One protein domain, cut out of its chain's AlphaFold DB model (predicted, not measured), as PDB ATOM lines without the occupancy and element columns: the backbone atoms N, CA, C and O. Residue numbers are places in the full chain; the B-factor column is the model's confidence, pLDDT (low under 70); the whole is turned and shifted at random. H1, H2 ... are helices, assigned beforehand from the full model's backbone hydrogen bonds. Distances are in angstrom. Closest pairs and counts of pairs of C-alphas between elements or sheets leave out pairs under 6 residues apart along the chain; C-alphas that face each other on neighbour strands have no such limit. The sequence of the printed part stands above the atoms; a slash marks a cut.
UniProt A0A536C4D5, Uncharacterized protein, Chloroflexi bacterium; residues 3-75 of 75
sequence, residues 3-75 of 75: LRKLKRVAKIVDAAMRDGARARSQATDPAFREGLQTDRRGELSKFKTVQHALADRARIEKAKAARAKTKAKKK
ATOM      1  N   LEU A   3      28.945 122.384 125.626       64.69
ATOM      2  CA  LEU A   3      28.616 122.588 127.050       64.69
ATOM      3  C   LEU A   3      27.107 122.652 127.350       64.69
ATOM      4  O   LEU A   3      26.654 122.188 128.394       64.69
ATOM      5  N   ARG A   4      26.294 123.195 126.433       70.06
ATOM      6  CA  ARG A   4      24.832 123.293 126.622       70.06
ATOM      7  C   ARG A   4      24.140 121.926 126.599       70.06
ATOM      8  O   ARG A   4      23.121 121.764 127.267       70.06
ATOM      9  N   LYS A   5      24.675 120.954 125.847       76.12
ATOM     10  CA  LYS A   5      24.139 119.584 125.795       76.12
ATOM     11  C   LYS A   5      24.497 118.818 127.068       76.12
ATOM     12  O   LYS A   5      23.608 118.238 127.680       76.12
ATOM     13  N   LEU A   6      25.744 118.933 127.527       81.25
ATOM     14  CA  LEU A   6      26.211 118.345 128.790       81.25
ATOM     15  C   LEU A   6      25.401 118.836 129.997       81.25
ATOM     16  O   LEU A   6      24.919 118.029 130.783       81.25
ATOM     17  N   LYS A   7      25.135 120.147 130.087       84.75
ATOM     18  CA  LYS A   7      24.281 120.711 131.150       84.75
ATOM     19  C   LYS A   7      22.854 120.150 131.149       84.75
ATOM     20  O   LYS A   7      22.237 120.063 132.205       84.75
ATOM     21  N   ARG A   8      22.300 119.792 129.983       80.88
ATOM     22  CA  ARG A   8      20.970 119.161 129.902       80.88
ATOM     23  C   ARG A   8      21.008 117.718 130.384       80.88
ATOM     24  O   ARG A   8      20.123 117.334 131.136       80.88
ATOM     25  N   VAL A   9      22.029 116.961 129.986       82.62
ATOM     26  CA  VAL A   9      22.219 115.581 130.449       82.62
ATOM     27  C   VAL A   9      22.377 115.554 131.968       82.62
ATOM     28  O   VAL A   9      21.640 114.832 132.625       82.62
ATOM     29  N   ALA A  10      23.226 116.419 132.530       85.19
ATOM     30  CA  ALA A  10      23.403 116.536 133.979       85.19
ATOM     31  C   ALA A  10      22.074 116.797 134.711       85.19
ATOM     32  O   ALA A  10      21.744 116.087 135.650       85.19
ATOM     33  N   LYS A  11      21.244 117.727 134.216       85.69
ATOM     34  CA  LYS A  11      19.917 117.996 134.803       85.69
ATOM     35  C   LYS A  11      18.979 116.785 134.782       85.69
ATOM     36  O   LYS A  11      18.199 116.619 135.714       85.69
ATOM     37  N   ILE A  12      19.018 115.976 133.721       84.50
ATOM     38  CA  ILE A  12      18.204 114.755 133.620       84.50
ATOM     39  C   ILE A  12      18.693 113.721 134.636       84.50
ATOM     40  O   ILE A  12      17.879 113.133 135.344       84.50
ATOM     41  N   VAL A  13      20.012 113.540 134.737       83.69
ATOM     42  CA  VAL A  13      20.629 112.617 135.696       83.69
ATOM     43  C   VAL A  13      20.314 113.038 137.134       83.69
ATOM     44  O   VAL A  13      19.850 112.213 137.915       83.69
ATOM     45  N   ASP A  14      20.448 114.322 137.467       88.19
ATOM     46  CA  ASP A  14      20.100 114.850 138.792       88.19
ATOM     47  C   ASP A  14      18.622 114.621 139.135       88.19
ATOM     48  O   ASP A  14      18.285 114.248 140.261       88.19
ATOM     49  N   ALA A  15      17.722 114.837 138.169       85.75
ATOM     50  CA  ALA A  15      16.297 114.586 138.353       85.75
ATOM     51  C   ALA A  15      16.015 113.095 138.599       85.75
ATOM     52  O   ALA A  15      15.248 112.770 139.503       85.75
ATOM     53  N   ALA A  16      16.674 112.201 137.857       86.00
ATOM     54  CA  ALA A  16      16.547 110.759 138.038       86.00
ATOM     55  C   ALA A  16      17.069 110.295 139.406       86.00
ATOM     56  O   ALA A  16      16.409 109.504 140.078       86.00
ATOM     57  N   MET A  17      18.205 110.828 139.860       89.00
ATOM     58  CA  MET A  17      18.766 110.514 141.178       89.00
ATOM     59  C   MET A  17      17.836 110.954 142.313       89.00
ATOM     60  O   MET A  17      17.597 110.192 143.252       89.00
ATOM     61  N   ARG A  18      17.268 112.162 142.217       89.31
ATOM     62  CA  ARG A  18      16.326 112.687 143.220       89.31
ATOM     63  C   ARG A  18      15.022 111.903 143.254       89.31
ATOM     64  O   ARG A  18      14.541 111.581 144.337       89.31
ATOM     65  N   ASP A  19      14.470 111.572 142.091       89.94
ATOM     66  CA  ASP A  19      13.266 110.747 142.017       89.94
ATOM     67  C   ASP A  19      13.520 109.339 142.555       89.94
ATOM     68  O   ASP A  19      12.689 108.820 143.292       89.94
ATOM     69  N   GLY A  20      14.679 108.743 142.264       86.19
ATOM     70  CA  GLY A  20      15.065 107.441 142.805       86.19
ATOM     71  C   GLY A  20      15.183 107.446 144.330       86.19
ATOM     72  O   GLY A  20      14.684 106.536 144.989       86.19
ATOM     73  N   ALA A  21      15.787 108.488 144.910       88.12
ATOM     74  CA  ALA A  21      15.842 108.656 146.363       88.12
ATOM     75  C   ALA A  21      14.437 108.800 146.971       88.12
ATOM     76  O   ALA A  21      14.116 108.127 147.950       88.12
ATOM     77  N   ARG A  22      13.577 109.611 146.344       87.06
ATOM     78  CA  ARG A  22      12.193 109.827 146.785       87.06
ATOM     79  C   ARG A  22      11.332 108.570 146.661       87.06
ATOM     80  O   ARG A  22      10.543 108.280 147.551       87.06
ATOM     81  N   ALA A  23      11.498 107.802 145.589       87.69
ATOM     82  CA  ALA A  23      10.780 106.550 145.391       87.69
ATOM     83  C   ALA A  23      11.155 105.532 146.473       87.69
ATOM     84  O   ALA A  23      10.277 104.879 147.026       87.69
ATOM     85  N   ARG A  24      12.443 105.440 146.832       87.25
ATOM     86  CA  ARG A  24      12.898 104.569 147.927       87.25
ATOM     87  C   ARG A  24      12.345 105.006 149.280       87.25
ATOM     88  O   ARG A  24      11.890 104.150 150.026       87.25
ATOM     89  N   SER A  25      12.341 106.307 149.580       86.50
ATOM     90  CA  SER A  25      11.795 106.805 150.851       86.50
ATOM     91  C   SER A  25      10.278 106.623 150.954       86.50
ATOM     92  O   SER A  25       9.761 106.384 152.035       86.50
ATOM     93  N   GLN A  26       9.559 106.739 149.833       86.88
ATOM     94  CA  GLN A  26       8.100 106.601 149.788       86.88
ATOM     95  C   GLN A  26       7.633 105.148 149.634       86.88
ATOM     96  O   GLN A  26       6.485 104.843 149.933       86.88
ATOM     97  N   ALA A  27       8.498 104.219 149.215       82.25
ATOM     98  CA  ALA A  27       8.126 102.813 149.034       82.25
ATOM     99  C   ALA A  27       7.615 102.145 150.323       82.25
ATOM    100  O   ALA A  27       6.862 101.168 150.261       82.25
ATOM    101  N   THR A  28       8.019 102.656 151.485       85.19
ATOM    102  CA  THR A  28       7.592 102.189 152.808       85.19
ATOM    103  C   THR A  28       6.466 103.027 153.414       85.19
ATOM    104  O   THR A  28       5.988 102.677 154.485       85.19
ATOM    105  N   ASP A  29       6.035 104.103 152.754       89.56
ATOM    106  CA  ASP A  29       4.967 104.982 153.231       89.56
ATOM    107  C   ASP A  29       3.584 104.373 152.898       89.56
ATOM    108  O   ASP A  29       3.268 104.179 151.715       89.56
ATOM    109  N   PRO A  30       2.748 104.046 153.904       90.12
ATOM    110  CA  PRO A  30       1.408 103.509 153.681       90.12
ATOM    111  C   PRO A  30       0.512 104.454 152.873       90.12
ATOM    112  O   PRO A  30      -0.207 103.986 151.991       90.12
ATOM    113  N   ALA A  31       0.609 105.768 153.100       89.06
ATOM    114  CA  ALA A  31      -0.213 106.756 152.403       89.06
ATOM    115  C   ALA A  31       0.138 106.822 150.911       89.06
ATOM    116  O   ALA A  31      -0.737 106.923 150.052       89.06
ATOM    117  N   PHE A  32       1.425 106.690 150.581       87.81
ATOM    118  CA  PHE A  32       1.877 106.592 149.194       87.81
ATOM    119  C   PHE A  32       1.368 105.315 148.512       87.81
ATOM    120  O   PHE A  32       0.954 105.348 147.352       87.81
ATOM    121  N   ARG A  33       1.368 104.178 149.220       88.38
ATOM    122  CA  ARG A  33       0.851 102.907 148.685       88.38
ATOM    123  C   ARG A  33      -0.650 102.955 148.432       88.38
ATOM    124  O   ARG A  33      -1.090 102.479 147.389       88.38
ATOM    125  N   GLU A  34      -1.408 103.535 149.353       91.25
ATOM    126  CA  GLU A  34      -2.847 103.741 149.197       91.25
ATOM    127  C   GLU A  34      -3.138 104.691 148.027       91.25
ATOM    128  O   GLU A  34      -3.914 104.357 147.132       91.25
ATOM    129  N   GLY A  35      -2.407 105.807 147.938       88.50
ATOM    130  CA  GLY A  35      -2.482 106.727 146.802       88.50
ATOM    131  C   GLY A  35      -2.195 106.048 145.459       88.50
ATOM    132  O   GLY A  35      -2.899 106.289 144.481       88.50
ATOM    133  N   LEU A  36      -1.224 105.128 145.402       89.88
ATOM    134  CA  LEU A  36      -0.937 104.332 144.202       89.88
ATOM    135  C   LEU A  36      -2.054 103.351 143.819       89.88
ATOM    136  O   LEU A  36      -2.140 102.981 142.642       89.88
ATOM    137  N   GLN A  37      -2.849 102.879 144.781       90.88
ATOM    138  CA  GLN A  37      -3.991 102.000 144.521       90.88
ATOM    139  C   GLN A  37      -5.205 102.796 144.036       90.88
ATOM    140  O   GLN A  37      -5.857 102.366 143.087       90.88
ATOM    141  N   THR A  38      -5.459 103.966 144.625       94.06
ATOM    142  CA  THR A  38      -6.616 104.811 144.289       94.06
ATOM    143  C   THR A  38      -6.395 105.623 143.010       94.06
ATOM    144  O   THR A  38      -7.227 105.593 142.107       94.06
ATOM    145  N   ASP A  39      -5.264 106.325 142.890       91.81
ATOM    146  CA  ASP A  39      -4.897 107.088 141.692       91.81
ATOM    147  C   ASP A  39      -3.405 106.945 141.381       91.81
ATOM    148  O   ASP A  39      -2.568 107.819 141.628       91.81
ATOM    149  N   ARG A  40      -3.073 105.829 140.729       88.88
ATOM    150  CA  ARG A  40      -1.707 105.552 140.279       88.88
ATOM    151  C   ARG A  40      -1.137 106.663 139.394       88.88
ATOM    152  O   ARG A  40       0.064 106.924 139.442       88.88
ATOM    153  N   ARG A  41      -1.951 107.285 138.535       88.50
ATOM    154  CA  ARG A  41      -1.457 108.290 137.581       88.50
ATOM    155  C   ARG A  41      -1.151 109.603 138.283       88.50
ATOM    156  O   ARG A  41      -0.073 110.150 138.048       88.50
ATOM    157  N   GLY A  42      -2.058 110.085 139.127       89.81
ATOM    158  CA  GLY A  42      -1.843 111.275 139.942       89.81
ATOM    159  C   GLY A  42      -0.654 111.099 140.877       89.81
ATOM    160  O   GLY A  42       0.223 111.965 140.917       89.81
ATOM    161  N   GLU A  43      -0.537 109.939 141.521       90.31
ATOM    162  CA  GLU A  43       0.550 109.662 142.458       90.31
ATOM    163  C   GLU A  43       1.920 109.609 141.763       90.31
ATOM    164  O   GLU A  43       2.864 110.288 142.176       90.31
ATOM    165  N   LEU A  44       2.029 108.906 140.627       89.31
ATOM    166  CA  LEU A  44       3.278 108.841 139.856       89.31
ATOM    167  C   LEU A  44       3.634 110.165 139.163       89.31
ATOM    168  O   LEU A  44       4.807 110.424 138.892       89.31
ATOM    169  N   SER A  45       2.660 111.038 138.894       89.19
ATOM    170  CA  SER A  45       2.920 112.352 138.287       89.19
ATOM    171  C   SER A  45       3.724 113.298 139.191       89.19
ATOM    172  O   SER A  45       4.263 114.300 138.712       89.19
ATOM    173  N   LYS A  46       3.863 112.973 140.484       88.12
ATOM    174  CA  LYS A  46       4.679 113.723 141.452       88.12
ATOM    175  C   LYS A  46       6.188 113.567 141.212       88.12
ATOM    176  O   LYS A  46       6.961 114.372 141.739       88.12
ATOM    177  N   PHE A  47       6.612 112.565 140.437       89.69
ATOM    178  CA  PHE A  47       8.010 112.342 140.051       89.69
ATOM    179  C   PHE A  47       8.388 113.202 138.836       89.69
ATOM    180  O   PHE A  47       7.689 113.228 137.819       89.69
ATOM    181  N   LYS A  48       9.521 113.907 138.917       88.06
ATOM    182  CA  LYS A  48       9.979 114.826 137.857       88.06
ATOM    183  C   LYS A  48      10.274 114.111 136.542       88.06
ATOM    184  O   LYS A  48       9.974 114.631 135.472       88.06
ATOM    185  N   THR A  49      10.839 112.917 136.605       89.31
ATOM    186  CA  THR A  49      11.117 112.049 135.457       89.31
ATOM    187  C   THR A  49       9.837 111.654 134.725       89.31
ATOM    188  O   THR A  49       9.810 111.699 133.495       89.31
ATOM    189  N   VAL A  50       8.749 111.374 135.451       88.44
ATOM    190  CA  VAL A  50       7.431 111.089 134.862       88.44
ATOM    191  C   VAL A  50       6.886 112.326 134.147       88.44
ATOM    192  O   VAL A  50       6.449 112.232 132.999       88.44
ATOM    193  N   GLN A  51       6.990 113.508 134.759       90.62
ATOM    194  CA  GLN A  51       6.598 114.770 134.117       90.62
ATOM    195  C   GLN A  51       7.409 115.048 132.843       90.62
ATOM    196  O   GLN A  51       6.850 115.430 131.812       90.62
ATOM    197  N   HIS A  52       8.724 114.819 132.886       88.62
ATOM    198  CA  HIS A  52       9.595 114.957 131.722       88.62
ATOM    199  C   HIS A  52       9.207 113.990 130.599       88.62
ATOM    200  O   HIS A  52       9.094 114.421 129.451       88.62
ATOM    201  N   ALA A  53       8.919 112.727 130.916       87.81
ATOM    202  CA  ALA A  53       8.485 111.739 129.931       87.81
ATOM    203  C   ALA A  53       7.158 112.132 129.253       87.81
ATOM    204  O   ALA A  53       7.022 112.020 128.031       87.81
ATOM    205  N   LEU A  54       6.191 112.650 130.018       89.12
ATOM    206  CA  LEU A  54       4.922 113.144 129.474       89.12
ATOM    207  C   LEU A  54       5.128 114.352 128.550       89.12
ATOM    208  O   LEU A  54       4.570 114.398 127.450       89.12
ATOM    209  N   ALA A  55       5.967 115.305 128.962       89.31
ATOM    210  CA  ALA A  55       6.300 116.474 128.153       89.31
ATOM    211  C   ALA A  55       7.023 116.091 126.852       89.31
ATOM    212  O   ALA A  55       6.745 116.656 125.789       89.31
ATOM    213  N   ASP A  56       7.928 115.115 126.913       88.56
ATOM    214  CA  ASP A  56       8.639 114.596 125.747       88.56
ATOM    215  C   ASP A  56       7.685 113.901 124.778       88.56
ATOM    216  O   ASP A  56       7.719 114.188 123.579       88.56
ATOM    217  N   ARG A  57       6.760 113.078 125.285       87.50
ATOM    218  CA  ARG A  57       5.716 112.451 124.467       87.50
ATOM    219  C   ARG A  57       4.852 113.497 123.765       87.50
ATOM    220  O   ARG A  57       4.658 113.409 122.554       87.50
ATOM    221  N   ALA A  58       4.404 114.528 124.481       89.81
ATOM    222  CA  ALA A  58       3.631 115.621 123.891       89.81
ATOM    223  C   ALA A  58       4.418 116.367 122.798       89.81
ATOM    224  O   ALA A  58       3.865 116.729 121.757       89.81
ATOM    225  N   ARG A  59       5.724 116.577 123.000       91.44
ATOM    226  CA  ARG A  59       6.602 117.204 122.002       91.44
ATOM    227  C   ARG A  59       6.760 116.336 120.757       91.44
ATOM    228  O   ARG A  59       6.704 116.860 119.646       91.44
ATOM    229  N   ILE A  60       6.942 115.028 120.936       91.19
ATOM    230  CA  ILE A  60       7.068 114.059 119.842       91.19
ATOM    231  C   ILE A  60       5.783 114.022 119.015       91.19
ATOM    232  O   ILE A  60       5.858 114.115 117.792       91.19
ATOM    233  N   GLU A  61       4.614 113.957 119.654       92.81
ATOM    234  CA  GLU A  61       3.331 113.946 118.942       92.81
ATOM    235  C   GLU A  61       3.092 115.249 118.164       92.81
ATOM    236  O   GLU A  61       2.740 115.210 116.984       92.81
ATOM    237  N   LYS A  62       3.411 116.413 118.751       92.44
ATOM    238  CA  LYS A  62       3.379 117.696 118.024       92.44
ATOM    239  C   LYS A  62       4.311 117.694 116.810       92.44
ATOM    240  O   LYS A  62       3.921 118.141 115.732       92.44
ATOM    241  N   ALA A  63       5.529 117.174 116.960       91.19
ATOM    242  CA  ALA A  63       6.493 117.093 115.867       91.19
ATOM    243  C   ALA A  63       6.036 116.130 114.756       91.19
ATOM    244  O   ALA A  63       6.201 116.439 113.574       91.19
ATOM    245  N   LYS A  64       5.428 114.991 115.109       91.56
ATOM    246  CA  LYS A  64       4.822 114.058 114.146       91.56
ATOM    247  C   LYS A  64       3.682 114.721 113.374       91.56
ATOM    248  O   LYS A  64       3.684 114.670 112.146       91.56
ATOM    249  N   ALA A  65       2.767 115.398 114.070       89.88
ATOM    250  CA  ALA A  65       1.648 116.105 113.448       89.88
ATOM    251  C   ALA A  65       2.126 117.214 112.495       89.88
ATOM    252  O   ALA A  65       1.622 117.336 111.380       89.88
ATOM    253  N   ALA A  66       3.140 117.987 112.895       88.31
ATOM    254  CA  ALA A  66       3.747 118.999 112.034       88.31
ATOM    255  C   ALA A  66       4.341 118.373 110.762       88.31
ATOM    256  O   ALA A  66       4.022 118.816 109.661       88.31
ATOM    257  N   ARG A  67       5.122 117.291 110.900       88.44
ATOM    258  CA  ARG A  67       5.699 116.554 109.762       88.44
ATOM    259  C   ARG A  67       4.628 116.001 108.816       88.44
ATOM    260  O   ARG A  67       4.823 116.048 107.605       88.44
ATOM    261  N   ALA A  68       3.513 115.495 109.345       86.00
ATOM    262  CA  ALA A  68       2.398 115.001 108.537       86.00
ATOM    263  C   ALA A  68       1.763 116.122 107.695       86.00
ATOM    264  O   ALA A  68       1.577 115.949 106.492       86.00
ATOM    265  N   LYS A  69       1.535 117.303 108.290       82.81
ATOM    266  CA  LYS A  69       1.024 118.486 107.573       82.81
ATOM    267  C   LYS A  69       1.975 118.956 106.470       82.81
ATOM    268  O   LYS A  69       1.527 119.287 105.377       82.81
ATOM    269  N   THR A  70       3.288 118.956 106.720       85.25
ATOM    270  CA  THR A  70       4.280 119.342 105.701       85.25
ATOM    271  C   THR A  70       4.305 118.364 104.527       85.25
ATOM    272  O   THR A  70       4.421 118.796 103.384       85.25
ATOM    273  N   LYS A  71       4.167 117.056 104.789       78.56
ATOM    274  CA  LYS A  71       4.073 116.032 103.735       78.56
ATOM    275  C   LYS A  71       2.796 116.173 102.905       78.56
ATOM    276  O   LYS A  71       2.872 116.045 101.692       78.56
ATOM    277  N   ALA A  72       1.662 116.471 103.542       75.69
ATOM    278  CA  ALA A  72       0.387 116.675 102.855       75.69
ATOM    279  C   ALA A  72       0.383 117.921 101.952       75.69
ATOM    280  O   ALA A  72      -0.229 117.892 100.900       75.69
ATOM    281  N   LYS A  73       1.098 118.993 102.327       73.25
ATOM    282  CA  LYS A  73       1.214 120.224 101.517       73.25
ATOM    283  C   LYS A  73       2.166 120.090 100.314       73.25
ATOM    284  O   LYS A  73       2.164 120.945  99.439       73.25
ATOM    285  N   LYS A  74       3.035 119.073 100.306       70.69
ATOM    286  CA  LYS A  74       4.032 118.830  99.247       70.69
ATOM    287  C   LYS A  74       3.541 117.823  98.190       70.69
ATOM    288  O   LYS A  74       4.285 117.529  97.261       70.69
ATOM    289  N   LYS A  75       2.347 117.260  98.383       53.47
ATOM    290  CA  LYS A  75       1.673 116.329  97.478       53.47
ATOM    291  C   LYS A  75       0.549 117.075  96.772       53.47
ATOM    292  O   LYS A  75       0.305 116.735  95.602       53.47
TER     293      LYS A  75
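What this domain is: This is residues 3 to 75 of the 75 residues of an uncharacterized protein of Chloroflexi bacterium (UniProt A0A536C4D5). Two long helices, H1 and H4, spread from each other as an open V, and two short helices, H2 and H3, make a small head where the chain turns back from the end of H1 to the beginning of H4. The V is closed where the first residues of H4, 48 to 49, meet residues 12 to 19 of H1; from there residues 3 to 11 of H1 and residues 55 to 75, of which 55 to 73 belong to H4, stick out as two free arms. The printed part has 73 residues with four named helices, in the order H1, H2, H3, H4, and no named strand; the class is all helix. The whole is extended, with a radius of gyration of the C-alphas of 17.8 A, and flat, spanning 58 by 37 by 9 A.

Where its parts are: H1 is residues 3 to 26, 34.5 A from first to last C-alpha, and begins with C-alpha 3 at (28.616, 122.588, 127.050). H2 is residues 30 to 38, beginning with C-alpha 30 at (1.408, 103.509, 153.681). H3 is the five residues 40 to 44. H4, the longest helix by residues, is residues 48 to 73, 37.8 A long, and ends with C-alpha 73 at (1.214, 120.224, 101.517).

How they stand to each other: H1 and H4 touch, with 7 pairs of C-alphas within 8 A; the closest C-alphas are those of Ala 16 and Thr 49, 6.1 A apart. Their lines stand at a steep tilt of 48 degrees, and they run opposite ways. H1 and H2 are close but not clearly touching, the closest C-alphas being those of Gln 26 and Phe 32, 6.3 A apart, and their lines are about perpendicular at 76 degrees. H2 touches H3, with the closest C-alphas those of Leu 36 and Glu 43, 5.8 A apart. H3 and H4 are close but not clearly touching; the closest C-alphas are those of Leu 44 and Val 50, 6.9 A apart. H1 and H3 are apart, and so are H2 and H4. In H1, H2, H3 and H4 every O i to N i+4 pair is within hydrogen-bond range.

The domain as a whole: The two C-alphas farthest apart are those of Pro 30 and Lys 75, 57.6 A. The first and last printed C-alphas, of Leu 3 and Lys 75, are 40.5 A apart. The printed part has no cut, and the links H1 to H2, H2 to H3 and H3 to H4 are tight. Residues 24 to 31, of which 24 to 26 belong to H1, also stand free. The mean pLDDT of the printed part is 86.2; residues 3 and 75 are under 70. Residue 75 is the chain's last residue.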